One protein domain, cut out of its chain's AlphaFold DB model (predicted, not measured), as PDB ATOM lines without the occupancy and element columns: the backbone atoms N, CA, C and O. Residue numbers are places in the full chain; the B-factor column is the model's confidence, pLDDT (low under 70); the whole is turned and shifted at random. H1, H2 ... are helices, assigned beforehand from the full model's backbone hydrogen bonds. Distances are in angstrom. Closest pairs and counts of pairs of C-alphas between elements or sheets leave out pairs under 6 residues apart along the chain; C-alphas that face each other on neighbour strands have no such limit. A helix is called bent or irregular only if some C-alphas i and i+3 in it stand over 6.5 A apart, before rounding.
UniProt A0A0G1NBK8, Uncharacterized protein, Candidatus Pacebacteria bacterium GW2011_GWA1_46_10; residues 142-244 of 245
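What this domain is: This is residues 142 to 244 of the 245 residues of an uncharacterized protein of Candidatus Pacebacteria bacterium GW2011_GWA1_46_10 (UniProt A0A0G1NBK8). A rounded body of helices is built round the short helix H3 near its middle: the long, kinked helix H5 crosses H3 with its residues 200 to 208, H4 packs on H3 at a steep angle, and H6 packs on H3 and has H1 side by side with it, running back the opposite way. The short helix H2 lies at the rim, packing on H4. The printed part has 103 residues with six named helices, H1 to H6 in chain order, and no named strand; the class is all helix. It is compact, with a radius of gyration of the C-alphas of 12.8 A and spans of 34 by 31 by 27 A.

Where its parts are: The longest helix, H5, is residues 197 to 219, from C-alpha 197 at (177.386, 189.895, 121.334) to C-alpha 219, 30.9 A away. It has a kink of 90 degrees near residue 213 and is irregular: C-alphas 212 and 215 are 8.1 A apart. H3 is residues 171 to 180, 14.4 A. H6, residues 225 to 242, spans 25.4 A and ends with C-alpha 242 at (167.536, 189.308, 138.377). H1, residues 143 to 155, spans 18.1 A from C-alpha 143 at (165.420, 176.333, 140.300). H4 is residues 185 to 194, and H2 is residues 160 to 166.

How they stand to each other: H3 is the hub, touching four helices. With residues 200 to 208 alone, H5 touches H3 at a steep tilt of 62 degrees; the closest C-alphas, of Phe 172 and Ile 204, are 5.4 A apart. With residues 208 to 218 alone, H5 touches H6, closest at the C-alphas of Leu 218 and Lys 228, 6.3 A. H1, H3 and H6 form a bundle, three helices that touch one another at shallow tilts: 20 degrees between H1 and H6, 28 degrees between H3 and H6, and 32 degrees between H1 and H3. H1 and H6 touch at a shallow tilt of 20 degrees, opposite ways, with the C-alphas of Asp 144 and Asn 237 closest at 5.3 A. H6 touches H3 with residues 231 to 238 alone, closest at the C-alphas of Phe 172 and Leu 238, 7.0 A. H1 and H3 only just touch, with 3 pairs of C-alphas within 8 A, the closest being Glu 145 and Pro 171 at 7.0 A. H4 touches H3, closest at the C-alphas of Asp 177 and Ile 188, 6.2 A. H2 touches H4, closest at the C-alphas of Val 166 and Thr 189, 6.5 A. H1 and H4 are apart, as are H2 and H6. Every O i to N i+4 pair is within hydrogen-bond range in H1, H2, H4 and H6; H3 has 5 of 6 and H5 15 of 19.

The domain as a whole: The C-alphas farthest apart, of Lys 161 and Asp 216, are 34.9 A apart. The printed part has no cut, and its five links between helices are tight. The mean pLDDT of the printed part is 89.9; residues 183 to 186, of which 185 and 186 belong to H4, are under 70.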
ATOM      1  N   SER A 142     169.859 177.510 138.563       87.94
ATOM      2  CA  SER A 142     168.946 177.723 139.678       87.94
ATOM      3  C   SER A 142     167.593 177.055 139.399       87.94
ATOM      4  O   SER A 142     167.236 176.763 138.257       87.94
ATOM      5  N   VAL A 143     166.796 176.842 140.452       85.19
ATOM      6  CA  VAL A 143     165.420 176.333 140.300       85.19
ATOM      7  C   VAL A 143     164.579 177.275 139.429       85.19
ATOM      8  O   VAL A 143     163.755 176.810 138.649       85.19
ATOM      9  N   ASP A 144     164.805 178.589 139.518       89.94
ATOM     10  CA  ASP A 144     164.086 179.580 138.714       89.94
ATOM     11  C   ASP A 144     164.459 179.525 137.224       89.94
ATOM     12  O   ASP A 144     163.562 179.629 136.390       89.94
ATOM     13  N   GLU A 145     165.738 179.308 136.885       90.44
ATOM     14  CA  GLU A 145     166.185 179.070 135.499       90.44
ATOM     15  C   GLU A 145     165.540 177.808 134.935       90.44
ATOM     16  O   GLU A 145     164.968 177.829 133.846       90.44
ATOM     17  N   LEU A 146     165.572 176.717 135.699       86.75
ATOM     18  CA  LEU A 146     164.995 175.450 135.268       86.75
ATOM     19  C   LEU A 146     163.476 175.562 135.056       86.75
ATOM     20  O   LEU A 146     162.959 175.153 134.018       86.75
ATOM     21  N   LEU A 147     162.757 176.179 136.000       87.88
ATOM     22  CA  LEU A 147     161.318 176.421 135.869       87.88
ATOM     23  C   LEU A 147     160.987 177.319 134.676       87.88
ATOM     24  O   LEU A 147     159.984 177.071 134.006       87.88
ATOM     25  N   PHE A 148     161.803 178.340 134.398       93.38
ATOM     26  CA  PHE A 148     161.627 179.190 133.223       93.38
ATOM     27  C   PHE A 148     161.646 178.351 131.938       93.38
ATOM     28  O   PHE A 148     160.670 178.358 131.187       93.38
ATOM     29  N   PHE A 149     162.708 177.571 131.710       89.75
ATOM     30  CA  PHE A 149     162.839 176.786 130.480       89.75
ATOM     31  C   PHE A 149     161.788 175.681 130.373       89.75
ATOM     32  O   PHE A 149     161.262 175.439 129.287       89.75
ATOM     33  N   LEU A 150     161.415 175.041 131.482       86.31
ATOM     34  CA  LEU A 150     160.382 174.004 131.466       86.31
ATOM     35  C   LEU A 150     158.996 174.575 131.155       86.31
ATOM     36  O   LEU A 150     158.246 173.970 130.391       86.31
ATOM     37  N   ARG A 151     158.666 175.773 131.654       89.81
ATOM     38  CA  ARG A 151     157.428 176.473 131.272       89.81
ATOM     39  C   ARG A 151     157.402 176.808 129.787       89.81
ATOM     40  O   ARG A 151     156.373 176.590 129.153       89.81
ATOM     41  N   VAL A 152     158.511 177.312 129.240       89.94
ATOM     42  CA  VAL A 152     158.645 177.561 127.794       89.94
ATOM     43  C   VAL A 152     158.400 176.262 127.021       89.94
ATOM     44  O   VAL A 152     157.594 176.232 126.097       89.94
ATOM     45  N   SER A 153     159.015 175.171 127.461       84.75
ATOM     46  CA  SER A 153     158.925 173.866 126.797       84.75
ATOM     47  C   SER A 153     157.532 173.276 126.813       84.75
ATOM     48  O   SER A 153     157.080 172.770 125.797       84.75
ATOM     49  N   SER A 154     156.837 173.376 127.943       85.88
ATOM     50  CA  SER A 154     155.451 172.930 128.066       85.88
ATOM     51  C   SER A 154     154.516 173.762 127.186       85.88
ATOM     52  O   SER A 154     153.701 173.199 126.459       85.88
ATOM     53  N   HIS A 155     154.673 175.092 127.178       88.06
ATOM     54  CA  HIS A 155     153.820 175.982 126.382       88.06
ATOM     55  C   HIS A 155     153.923 175.701 124.880       88.06
ATOM     56  O   HIS A 155     152.908 175.648 124.190       88.06
ATOM     57  N   TYR A 156     155.141 175.479 124.389       85.19
ATOM     58  CA  TYR A 156     155.407 175.222 122.974       85.19
ATOM     59  C   TYR A 156     155.545 173.733 122.624       85.19
ATOM     60  O   TYR A 156     155.882 173.412 121.486       85.19
ATOM     61  N   ARG A 157     155.299 172.833 123.586       82.88
ATOM     62  CA  ARG A 157     155.389 171.369 123.441       82.88
ATOM     63  C   ARG A 157     156.705 170.907 122.807       82.88
ATOM     64  O   ARG A 157     156.718 170.224 121.784       82.88
ATOM     65  N   PHE A 158     157.830 171.320 123.387       78.19
ATOM     66  CA  PHE A 158     159.144 170.895 122.903       78.19
ATOM     67  C   PHE A 158     159.337 169.390 123.086       78.19
ATOM     68  O   PHE A 158     158.997 168.843 124.131       78.19
ATOM     69  N   SER A 159     159.969 168.751 122.101       77.38
ATOM     70  CA  SER A 159     160.646 167.477 122.334       77.38
ATOM     71  C   SER A 159     161.880 167.685 123.218       77.38
ATOM     72  O   SER A 159     162.413 168.794 123.316       77.38
ATOM     73  N   GLU A 160     162.388 166.613 123.815       74.50
ATOM     74  CA  GLU A 160     163.575 166.647 124.678       74.50
ATOM     75  C   GLU A 160     164.807 167.247 123.963       74.50
ATOM     76  O   GLU A 160     165.444 168.182 124.452       74.50
ATOM     77  N   LYS A 161     165.067 166.824 122.717       79.19
ATOM     78  CA  LYS A 161     166.133 167.385 121.860       79.19
ATOM     79  C   LYS A 161     166.013 168.904 121.693       79.19
ATOM     80  O   LYS A 161     166.993 169.649 121.741       79.19
ATOM     81  N   ASN A 162     164.787 169.357 121.479       79.50
ATOM     82  CA  ASN A 162     164.445 170.752 121.276       79.50
ATOM     83  C   ASN A 162     164.616 171.570 122.560       79.50
ATOM     84  O   ASN A 162     165.166 172.672 122.519       79.50
ATOM     85  N   TYR A 163     164.247 171.004 123.704       79.88
ATOM     86  CA  TYR A 163     164.516 171.586 125.010       79.88
ATOM     87  C   TYR A 163     166.013 171.828 125.249       79.88
ATOM     88  O   TYR A 163     166.408 172.949 125.588       79.88
ATOM     89  N   TYR A 164     166.864 170.836 124.972       80.38
ATOM     90  CA  TYR A 164     168.316 170.968 125.138       80.38
ATOM     91  C   TYR A 164     168.937 172.083 124.299       80.38
ATOM     92  O   TYR A 164     169.897 172.727 124.728       80.38
ATOM     93  N   SER A 165     168.380 172.359 123.120       82.88
ATOM     94  CA  SER A 165     168.844 173.470 122.287       82.88
ATOM     95  C   SER A 165     168.606 174.836 122.945       82.88
ATOM     96  O   SER A 165     169.462 175.717 122.853       82.88
ATOM     97  N   VAL A 166     167.489 175.000 123.661       85.69
ATOM     98  CA  VAL A 166     167.093 176.280 124.262       85.69
ATOM     99  C   VAL A 166     167.835 176.547 125.568       85.69
ATOM    100  O   VAL A 166     168.184 177.694 125.847       85.69
ATOM    101  N   LEU A 167     168.145 175.498 126.335       87.00
ATOM    102  CA  LEU A 167     168.871 175.595 127.609       87.00
ATOM    103  C   LEU A 167     170.257 176.235 127.492       87.00
ATOM    104  O   LEU A 167     170.830 176.682 128.483       87.00
ATOM    105  N   LYS A 168     170.825 176.285 126.287       86.12
ATOM    106  CA  LYS A 168     172.123 176.918 126.035       86.12
ATOM    107  C   LYS A 168     172.050 178.446 126.102       86.12
ATOM    108  O   LYS A 168     173.081 179.090 126.295       86.12
ATOM    109  N   PHE A 169     170.864 179.029 125.942       90.62
ATOM    110  CA  PHE A 169     170.687 180.475 125.886       90.62
ATOM    111  C   PHE A 169     170.439 181.093 127.259       90.62
ATOM    112  O   PHE A 169     170.032 180.441 128.214       90.62
ATOM    113  N   ASN A 170     170.672 182.401 127.350       92.62
ATOM    114  CA  ASN A 170     170.290 183.183 128.516       92.62
ATOM    115  C   ASN A 170     168.746 183.302 128.574       92.62
ATOM    116  O   ASN A 170     168.136 183.638 127.555       92.62
ATOM    117  N   PRO A 171     168.094 183.069 129.729       95.38
ATOM    118  CA  PRO A 171     166.632 183.071 129.823       95.38
ATOM    119  C   PRO A 171     166.004 184.441 129.504       95.38
ATOM    120  O   PRO A 171     164.908 184.497 128.953       95.38
ATOM    121  N   PHE A 172     166.714 185.549 129.749       96.38
ATOM    122  CA  PHE A 172     166.262 186.890 129.367       96.38
ATOM    123  C   PHE A 172     166.218 187.058 127.838       96.38
ATOM    124  O   PHE A 172     165.270 187.642 127.322       96.38
ATOM    125  N   LEU A 173     167.174 186.478 127.097       95.38
ATOM    126  CA  LEU A 173     167.149 186.478 125.626       95.38
ATOM    127  C   LEU A 173     165.969 185.681 125.081       95.38
ATOM    128  O   LEU A 173     165.280 186.140 124.175       95.38
ATOM    129  N   VAL A 174     165.728 184.499 125.652       94.50
ATOM    130  CA  VAL A 174     164.607 183.639 125.252       94.50
ATOM    131  C   VAL A 174     163.277 184.337 125.512       94.50
ATOM    132  O   VAL A 174     162.418 184.354 124.638       94.50
ATOM    133  N   PHE A 175     163.120 184.975 126.671       95.56
ATOM    134  CA  PHE A 175     161.916 185.740 126.981       95.56
ATOM    135  C   PHE A 175     161.730 186.939 126.053       95.56
ATOM    136  O   PHE A 175     160.643 187.125 125.516       95.56
ATOM    137  N   GLY A 176     162.791 187.715 125.815       94.12
ATOM    138  CA  GLY A 176     162.754 188.828 124.873       94.12
ATOM    139  C   GLY A 176     162.398 188.382 123.456       94.12
ATOM    140  O   GLY A 176     161.735 189.121 122.731       94.12
ATOM    141  N   ASP A 177     162.820 187.187 123.032       92.19
ATOM    142  CA  ASP A 177     162.408 186.618 121.748       92.19
ATOM    143  C   ASP A 177     160.935 186.240 121.707       92.19
ATOM    144  O   ASP A 177     160.233 186.678 120.797       92.19
ATOM    145  N   ILE A 178     160.458 185.528 122.727       92.31
ATOM    146  CA  ILE A 178     159.051 185.145 122.870       92.31
ATOM    147  C   ILE A 178     158.138 186.380 122.869       92.31
ATOM    148  O   ILE A 178     157.109 186.372 122.198       92.31
ATOM    149  N   LEU A 179     158.524 187.452 123.574       91.06
ATOM    150  CA  LEU A 179     157.754 188.699 123.618       91.06
ATOM    151  C   LEU A 179     157.543 189.319 122.236       91.06
ATOM    152  O   LEU A 179     156.497 189.923 122.011       91.06
ATOM    153  N   ASN A 180     158.522 189.189 121.343       85.62
ATOM    154  CA  ASN A 180     158.483 189.789 120.010       85.62
ATOM    155  C   ASN A 180     157.936 188.822 118.952       85.62
ATOM    156  O   ASN A 180     157.442 189.262 117.921       85.62
ATOM    157  N   ASN A 181     158.033 187.512 119.192       83.81
ATOM    158  CA  ASN A 181     157.726 186.468 118.220       83.81
ATOM    159  C   ASN A 181     156.996 185.292 118.898       83.81
ATOM    160  O   ASN A 181     157.622 184.271 119.200       83.81
ATOM    161  N   PRO A 182     155.674 185.378 119.116       71.62
ATOM    162  CA  PRO A 182     154.932 184.429 119.954       71.62
ATOM    163  C   PRO A 182     154.676 183.043 119.315       71.62
ATOM    164  O   PRO A 182     153.786 182.325 119.763       71.62
ATOM    165  N   THR A 183     155.423 182.633 118.285       68.12
ATOM    166  CA  THR A 183     155.010 181.563 117.358       68.12
ATOM    167  C   THR A 183     155.639 180.188 117.618       68.12
ATOM    168  O   THR A 183     154.938 179.296 118.087       68.12
ATOM    169  N   THR A 184     156.924 179.957 117.304       66.44
ATOM    170  CA  THR A 184     157.524 178.602 117.355       66.44
ATOM    171  C   THR A 184     158.993 178.560 117.789       66.44
ATOM    172  O   THR A 184     159.760 179.510 117.611       66.44
ATOM    173  N   LEU A 185     159.400 177.391 118.303       64.06
ATOM    174  CA  LEU A 185     160.753 177.082 118.774       64.06
ATOM    175  C   LEU A 185     161.863 177.362 117.759       64.06
ATOM    176  O   LEU A 185     162.879 177.950 118.122       64.06
ATOM    177  N   HIS A 186     161.701 176.891 116.516       65.12
ATOM    178  CA  HIS A 186     162.748 176.997 115.494       65.12
ATOM    179  C   HIS A 186     163.111 178.464 115.232       65.12
ATOM    180  O   HIS A 186     164.262 178.796 114.950       65.12
ATOM    181  N   GLY A 187     162.138 179.360 115.418       73.50
ATOM    182  CA  GLY A 187     162.370 180.791 115.413       73.50
ATOM    183  C   GLY A 187     163.251 181.264 116.571       73.50
ATOM    184  O   GLY A 187     164.161 182.055 116.337       73.50
ATOM    185  N   ILE A 188     163.022 180.772 117.794       81.06
ATOM    186  CA  ILE A 188     163.701 181.253 119.010       81.06
ATOM    187  C   ILE A 188     165.208 181.037 118.922       81.06
ATOM    188  O   ILE A 188     165.986 181.986 119.041       81.06
ATOM    189  N   THR A 189     165.642 179.801 118.680       83.31
ATOM    190  CA  THR A 189     167.075 179.481 118.651       83.31
ATOM    191  C   THR A 189     167.771 180.189 117.492       83.31
ATOM    192  O   THR A 189     168.821 180.799 117.679       83.31
ATOM    193  N   THR A 190     167.157 180.174 116.307       86.94
ATOM    194  CA  THR A 190     167.722 180.768 115.091       86.94
ATOM    195  C   THR A 190     167.883 182.280 115.220       86.94
ATOM    196  O   THR A 190     168.938 182.817 114.880       86.94
ATOM    197  N   ARG A 191     166.874 182.980 115.752       89.31
ATOM    198  CA  ARG A 191     166.936 184.434 115.945       89.31
ATOM    199  C   ARG A 191     167.975 184.824 116.986       89.31
ATOM    200  O   ARG A 191     168.743 185.744 116.735       89.31
ATOM    201  N   ILE A 192     168.057 184.109 118.111       91.25
ATOM    202  CA  ILE A 192     169.037 184.424 119.162       91.25
ATOM    203  C   ILE A 192     170.472 184.172 118.683       91.25
ATOM    204  O   ILE A 192     171.369 184.952 119.008       91.25
ATOM    205  N   VAL A 193     170.716 183.106 117.912       91.75
ATOM    206  CA  VAL A 193     172.056 182.804 117.377       91.75
ATOM    207  C   VAL A 193     172.548 183.908 116.444       91.75
ATOM    208  O   VAL A 193     173.716 184.275 116.541       91.75
ATOM    209  N   ARG A 194     171.660 184.468 115.612       92.69
ATOM    210  CA  ARG A 194     171.979 185.541 114.655       92.69
ATOM    211  C   ARG A 194     172.353 186.876 115.305       92.69
ATOM    212  O   ARG A 194     172.957 187.698 114.632       92.69
ATOM    213  N   LEU A 195     172.028 187.083 116.582       93.12
ATOM    214  CA  LEU A 195     172.408 188.299 117.299       93.12
ATOM    215  C   LEU A 195     173.916 188.318 117.593       93.12
ATOM    216  O   LEU A 195     174.487 187.353 118.125       93.12
ATOM    217  N   SER A 196     174.535 189.464 117.341       96.44
ATOM    218  CA  SER A 196     175.871 189.812 117.812       96.44
ATOM    219  C   SER A 196     175.944 189.811 119.344       96.44
ATOM    220  O   SER A 196     174.941 189.799 120.066       96.44
ATOM    221  N   LYS A 197     177.168 189.823 119.881       96.00
ATOM    222  CA  LYS A 197     177.386 189.895 121.334       96.00
ATOM    223  C   LYS A 197     176.788 191.175 121.937       96.00
ATOM    224  O   LYS A 197     176.208 191.100 123.016       96.00
ATOM    225  N   ALA A 198     176.913 192.309 121.243       96.88
ATOM    226  CA  ALA A 198     176.379 193.594 121.687       96.88
ATOM    227  C   ALA A 198     174.844 193.571 121.740       96.88
ATOM    228  O   ALA A 198     174.273 193.850 122.789       96.88
ATOM    229  N   GLU A 199     174.191 193.103 120.673       96.38
ATOM    230  CA  GLU A 199     172.724 192.981 120.618       96.38
ATOM    231  C   GLU A 199     172.181 192.031 121.694       96.38
ATOM    232  O   GLU A 199     171.123 192.268 122.276       96.38
ATOM    233  N   LYS A 200     172.906 190.943 122.000       96.19
ATOM    234  CA  LYS A 200     172.531 190.038 123.095       96.19
ATOM    235  C   LYS A 200     172.547 190.755 124.445       96.19
ATOM    236  O   LYS A 200     171.615 190.588 125.226       96.19
ATOM    237  N   LEU A 201     173.596 191.522 124.732       96.25
ATOM    238  CA  LEU A 201     173.702 192.265 125.991       96.25
ATOM    239  C   LEU A 201     172.616 193.335 126.092       96.25
ATOM    240  O   LEU A 201     171.907 193.383 127.092       96.25
ATOM    241  N   GLU A 202     172.427 194.114 125.030       96.81
ATOM    242  CA  GLU A 202     171.392 195.141 124.969       96.81
ATOM    243  C   GLU A 202     170.003 194.549 125.231       96.81
ATOM    244  O   GLU A 202     169.268 195.026 126.095       96.81
ATOM    245  N   ARG A 203     169.661 193.442 124.565       95.81
ATOM    246  CA  ARG A 203     168.357 192.796 124.736       95.81
ATOM    247  C   ARG A 203     168.151 192.232 126.139       95.81
ATOM    248  O   ARG A 203     167.028 192.246 126.640       95.81
ATOM    249  N   ILE A 204     169.208 191.734 126.784       96.56
ATOM    250  CA  ILE A 204     169.141 191.301 128.187       96.56
ATOM    251  C   ILE A 204     168.781 192.489 129.086       96.56
ATOM    252  O   ILE A 204     167.875 192.362 129.910       96.56
ATOM    253  N   GLU A 205     169.448 193.630 128.913       96.69
ATOM    254  CA  GLU A 205     169.198 194.824 129.726       96.69
ATOM    255  C   GLU A 205     167.820 195.437 129.450       96.69
ATOM    256  O   GLU A 205     167.096 195.755 130.393       96.69
ATOM    257  N   GLN A 206     167.380 195.485 128.190       96.25
ATOM    258  CA  GLN A 206     166.020 195.902 127.826       96.25
ATOM    259  C   GLN A 206     164.956 195.039 128.517       96.25
ATOM    260  O   GLN A 206     163.992 195.559 129.079       96.25
ATOM    261  N   VAL A 207     165.132 193.712 128.517       97.19
ATOM    262  CA  VAL A 207     164.199 192.812 129.205       97.19
ATOM    263  C   VAL A 207     164.214 193.071 130.707       97.19
ATOM    264  O   VAL A 207     163.143 193.172 131.298       97.19
ATOM    265  N   LYS A 208     165.390 193.204 131.335       96.50
ATOM    266  CA  LYS A 208     165.489 193.507 132.771       96.50
ATOM    267  C   LYS A 208     164.774 194.809 133.132       96.50
ATOM    268  O   LYS A 208     164.012 194.812 134.094       96.50
ATOM    269  N   ALA A 209     164.971 195.866 132.345       96.56
ATOM    270  CA  ALA A 209     164.317 197.158 132.537       96.56
ATOM    271  C   ALA A 209     162.789 197.080 132.361       96.56
ATOM    272  O   ALA A 209     162.051 197.794 133.035       96.56
ATOM    273  N   LEU A 210     162.304 196.179 131.500       96.69
ATOM    274  CA  LEU A 210     160.876 195.953 131.282       96.69
ATOM    275  C   LEU A 210     160.204 195.167 132.422       96.69
ATOM    276  O   LEU A 210     159.013 195.351 132.669       96.69
ATOM    277  N   LEU A 211     160.925 194.280 133.119       96.50
ATOM    278  CA  LEU A 211     160.334 193.360 134.104       96.50
ATOM    279  C   LEU A 211     159.492 194.035 135.205       96.50
ATOM    280  O   LEU A 211     158.452 193.460 135.550       96.50
ATOM    281  N   PRO A 212     159.870 195.191 135.785       95.69
ATOM    282  CA  PRO A 212     159.031 195.878 136.766       95.69
ATOM    283  C   PRO A 212     157.652 196.262 136.209       95.69
ATOM    284  O   PRO A 212     156.653 196.017 136.874       95.69
ATOM    285  N   GLY A 213     157.586 196.753 134.965       96.19
ATOM    286  CA  GLY A 213     156.359 197.208 134.295       96.19
ATOM    287  C   GLY A 213     155.738 196.202 133.317       96.19
ATOM    288  O   GLY A 213     154.979 196.594 132.431       96.19
ATOM    289  N   ILE A 214     156.075 194.909 133.423       96.50
ATOM    290  CA  ILE A 214     155.641 193.910 132.430       96.50
ATOM    291  C   ILE A 214     154.117 193.782 132.354       96.50
ATOM    292  O   ILE A 214     153.592 193.507 131.284       96.50
ATOM    293  N   ASP A 215     153.396 193.973 133.459       96.00
ATOM    294  CA  ASP A 215     151.948 193.775 133.490       96.00
ATOM    295  C   ASP A 215     151.228 194.838 132.651       96.00
ATOM    296  O   ASP A 215     150.447 194.478 131.769       96.00
ATOM    297  N   ASP A 216     151.598 196.110 132.812       97.06
ATOM    298  CA  ASP A 216     151.095 197.212 131.987       97.06
ATOM    299  C   ASP A 216     151.482 197.043 130.516       97.06
ATOM    300  O   ASP A 216     150.672 197.272 129.614       97.06
ATOM    301  N   PHE A 217     152.720 196.607 130.256       96.12
ATOM    302  CA  PHE A 217     153.171 196.304 128.901       96.12
ATOM    303  C   PHE A 217     152.305 195.221 128.253       96.12
ATOM    304  O   PHE A 217     151.875 195.381 127.111       96.12
ATOM    305  N   LEU A 218     152.034 194.129 128.972       95.69
ATOM    306  CA  LEU A 218     151.228 193.021 128.467       95.69
ATOM    307  C   LEU A 218     149.771 193.422 128.263       95.69
ATOM    308  O   LEU A 218     149.158 192.930 127.319       95.69
ATOM    309  N   GLU A 219     149.215 194.316 129.084       95.38
ATOM    310  CA  GLU A 219     147.840 194.773 128.878       95.38
ATOM    311  C   GLU A 219     147.657 195.572 127.593       95.38
ATOM    312  O   GLU A 219     146.653 195.399 126.903       95.38
ATOM    313  N   ARG A 220     148.677 196.335 127.190       95.06
ATOM    314  CA  ARG A 220     148.691 197.072 125.917       95.06
ATOM    315  C   ARG A 220     148.890 196.177 124.690       95.06
ATOM    316  O   ARG A 220     148.745 196.645 123.564       95.06
ATOM    317  N   LYS A 221     149.263 194.905 124.869       92.62
ATOM    318  CA  LYS A 221     149.479 193.958 123.767       92.62
ATOM    319  C   LYS A 221     148.208 193.178 123.452       92.62
ATOM    320  O   LYS A 221     147.527 192.674 124.346       92.62
ATOM    321  N   ASN A 222     147.961 192.981 122.157       91.38
ATOM    322  CA  ASN A 222     146.882 192.135 121.647       91.38
ATOM    323  C   ASN A 222     147.252 190.638 121.728       91.38
ATOM    324  O   ASN A 222     147.345 189.939 120.722       91.38
ATOM    325  N   TYR A 223     147.549 190.164 122.938       91.12
ATOM    326  CA  TYR A 223     147.815 188.757 123.227       91.12
ATOM    327  C   TYR A 223     146.591 188.098 123.843       91.12
ATOM    328  O   TYR A 223     145.844 188.723 124.599       91.12
ATOM    329  N   THR A 224     146.430 186.800 123.588       92.25
ATOM    330  CA  THR A 224     145.380 186.019 124.244       92.25
ATOM    331  C   THR A 224     145.584 186.025 125.768       92.25
ATOM    332  O   THR A 224     146.730 186.040 126.236       92.25
ATOM    333  N   PRO A 225     144.509 185.956 126.576       93.81
ATOM    334  CA  PRO A 225     144.627 185.895 128.037       93.81
ATOM    335  C   PRO A 225     145.526 184.748 128.531       93.81
ATOM    336  O   PRO A 225     146.296 184.904 129.486       93.81
ATOM    337  N   ALA A 226     145.483 183.607 127.835       91.56
ATOM    338  CA  ALA A 226     146.338 182.458 128.108       91.56
ATOM    339  C   ALA A 226     147.826 182.784 127.886       91.56
ATOM    340  O   ALA A 226     148.659 182.482 128.744       91.56
ATOM    341  N   HIS A 227     148.166 183.451 126.777       91.25
ATOM    342  CA  HIS A 227     149.545 183.841 126.492       91.25
ATOM    343  C   HIS A 227     150.039 184.938 127.450       91.25
ATOM    344  O   HIS A 227     151.146 184.827 127.974       91.25
ATOM    345  N   LYS A 228     149.203 185.930 127.804       95.06
ATOM    346  CA  LYS A 228     149.535 186.921 128.852       95.06
ATOM    347  C   LYS A 228     149.863 186.235 130.185       95.06
ATOM    348  O   LYS A 228     150.889 186.519 130.797       95.06
ATOM    349  N   THR A 229     149.040 185.275 130.610       95.25
ATOM    350  CA  THR A 229     149.277 184.488 131.837       95.25
ATOM    351  C   THR A 229     150.590 183.709 131.783       95.25
ATOM    352  O   THR A 229     151.335 183.662 132.766       95.25
ATOM    353  N   PHE A 230     150.898 183.106 130.636       94.25
ATOM    354  CA  PHE A 230     152.170 182.429 130.409       94.25
ATOM    355  C   PHE A 230     153.363 183.389 130.556       94.25
ATOM    356  O   PHE A 230     154.273 183.106 131.340       94.25
ATOM    357  N   LEU A 231     153.322 184.552 129.901       95.88
ATOM    358  CA  LEU A 231     154.385 185.559 129.964       95.88
ATOM    359  C   LEU A 231     154.585 186.110 131.378       95.88
ATOM    360  O   LEU A 231     155.725 186.250 131.816       95.88
ATOM    361  N   ARG A 232     153.507 186.331 132.140       96.88
ATOM    362  CA  ARG A 232     153.591 186.733 133.557       96.88
ATOM    363  C   ARG A 232     154.330 185.715 134.411       96.88
ATOM    364  O   ARG A 232     155.172 186.078 135.231       96.88
ATOM    365  N   ARG A 233     154.044 184.425 134.212       95.50
ATOM    366  CA  ARG A 233     154.726 183.342 134.935       95.50
ATOM    367  C   ARG A 233     156.219 183.318 134.608       95.50
ATOM    368  O   ARG A 233     157.024 183.188 135.527       95.50
ATOM    369  N   LEU A 234     156.585 183.494 133.336       96.31
ATOM    370  CA  LEU A 234     157.987 183.609 132.928       96.31
ATOM    371  C   LEU A 234     158.660 184.848 133.533       96.31
ATOM    372  O   LEU A 234     159.737 184.731 134.115       96.31
ATOM    373  N   ALA A 235     158.008 186.010 133.474       97.19
ATOM    374  CA  ALA A 235     158.517 187.249 134.052       97.19
ATOM    375  C   ALA A 235     158.743 187.125 135.567       97.19
ATOM    376  O   ALA A 235     159.763 187.579 136.077       97.19
ATOM    377  N   ALA A 236     157.854 186.439 136.293       96.31
ATOM    378  CA  ALA A 236     158.035 186.170 137.720       96.31
ATOM    379  C   ALA A 236     159.287 185.321 138.011       96.31
ATOM    380  O   ALA A 236     159.985 185.584 138.992       96.31
ATOM    381  N   ASN A 237     159.599 184.328 137.168       95.06
ATOM    382  CA  ASN A 237     160.864 183.594 137.262       95.06
ATOM    383  C   ASN A 237     162.060 184.520 136.996       95.06
ATOM    384  O   ASN A 237     162.997 184.538 137.791       95.06
ATOM    385  N   LEU A 238     162.009 185.336 135.938       96.69
ATOM    386  CA  LEU A 238     163.100 186.250 135.592       96.69
ATOM    387  C   LEU A 238     163.354 187.330 136.651       96.69
ATOM    388  O   LEU A 238     164.511 187.632 136.922       96.69
ATOM    389  N   ARG A 239     162.315 187.870 137.300       96.00
ATOM    390  CA  ARG A 239     162.469 188.828 138.411       96.00
ATOM    391  C   ARG A 239     163.269 188.220 139.565       96.00
ATOM    392  O   ARG A 239     164.197 188.844 140.066       96.00
ATOM    393  N   ARG A 240     162.968 186.971 139.940       94.75
ATOM    394  CA  ARG A 240     163.734 186.247 140.971       94.75
ATOM    395  C   ARG A 240     165.163 185.937 140.538       94.75
ATOM    396  O   ARG A 240     166.039 185.876 141.391       94.75
ATOM    397  N   LEU A 241     165.405 185.738 139.242       93.00
ATOM    398  CA  LEU A 241     166.760 185.571 138.707       93.00
ATOM    399  C   LEU A 241     167.554 186.873 138.718       93.00
ATOM    400  O   LEU A 241     168.731 186.847 139.063       93.00
ATOM    401  N   ALA A 242     166.918 187.988 138.364       90.50
ATOM    402  CA  ALA A 242     167.536 189.308 138.377       90.50
ATOM    403  C   ALA A 242     167.909 189.748 139.800       90.50
ATOM    404  O   ALA A 242     168.953 190.345 139.980       90.50
ATOM    405  N   ALA A 243     167.105 189.399 140.809       87.75
ATOM    406  CA  ALA A 243     167.373 189.751 142.205       87.75
ATOM    407  C   ALA A 243     168.511 188.948 142.871       87.75
ATOM    408  O   ALA A 243     168.915 189.269 143.983       87.75
ATOM    409  N   LYS A 244     168.985 187.862 142.243       78.00
ATOM    410  CA  LYS A 244     170.011 186.953 142.794       78.00
ATOM    411  C   LYS A 244     171.413 187.187 142.219       78.00
ATOM    412  O   LYS A 244     172.330 186.470 142.610       78.00
TER     413      LYS A 244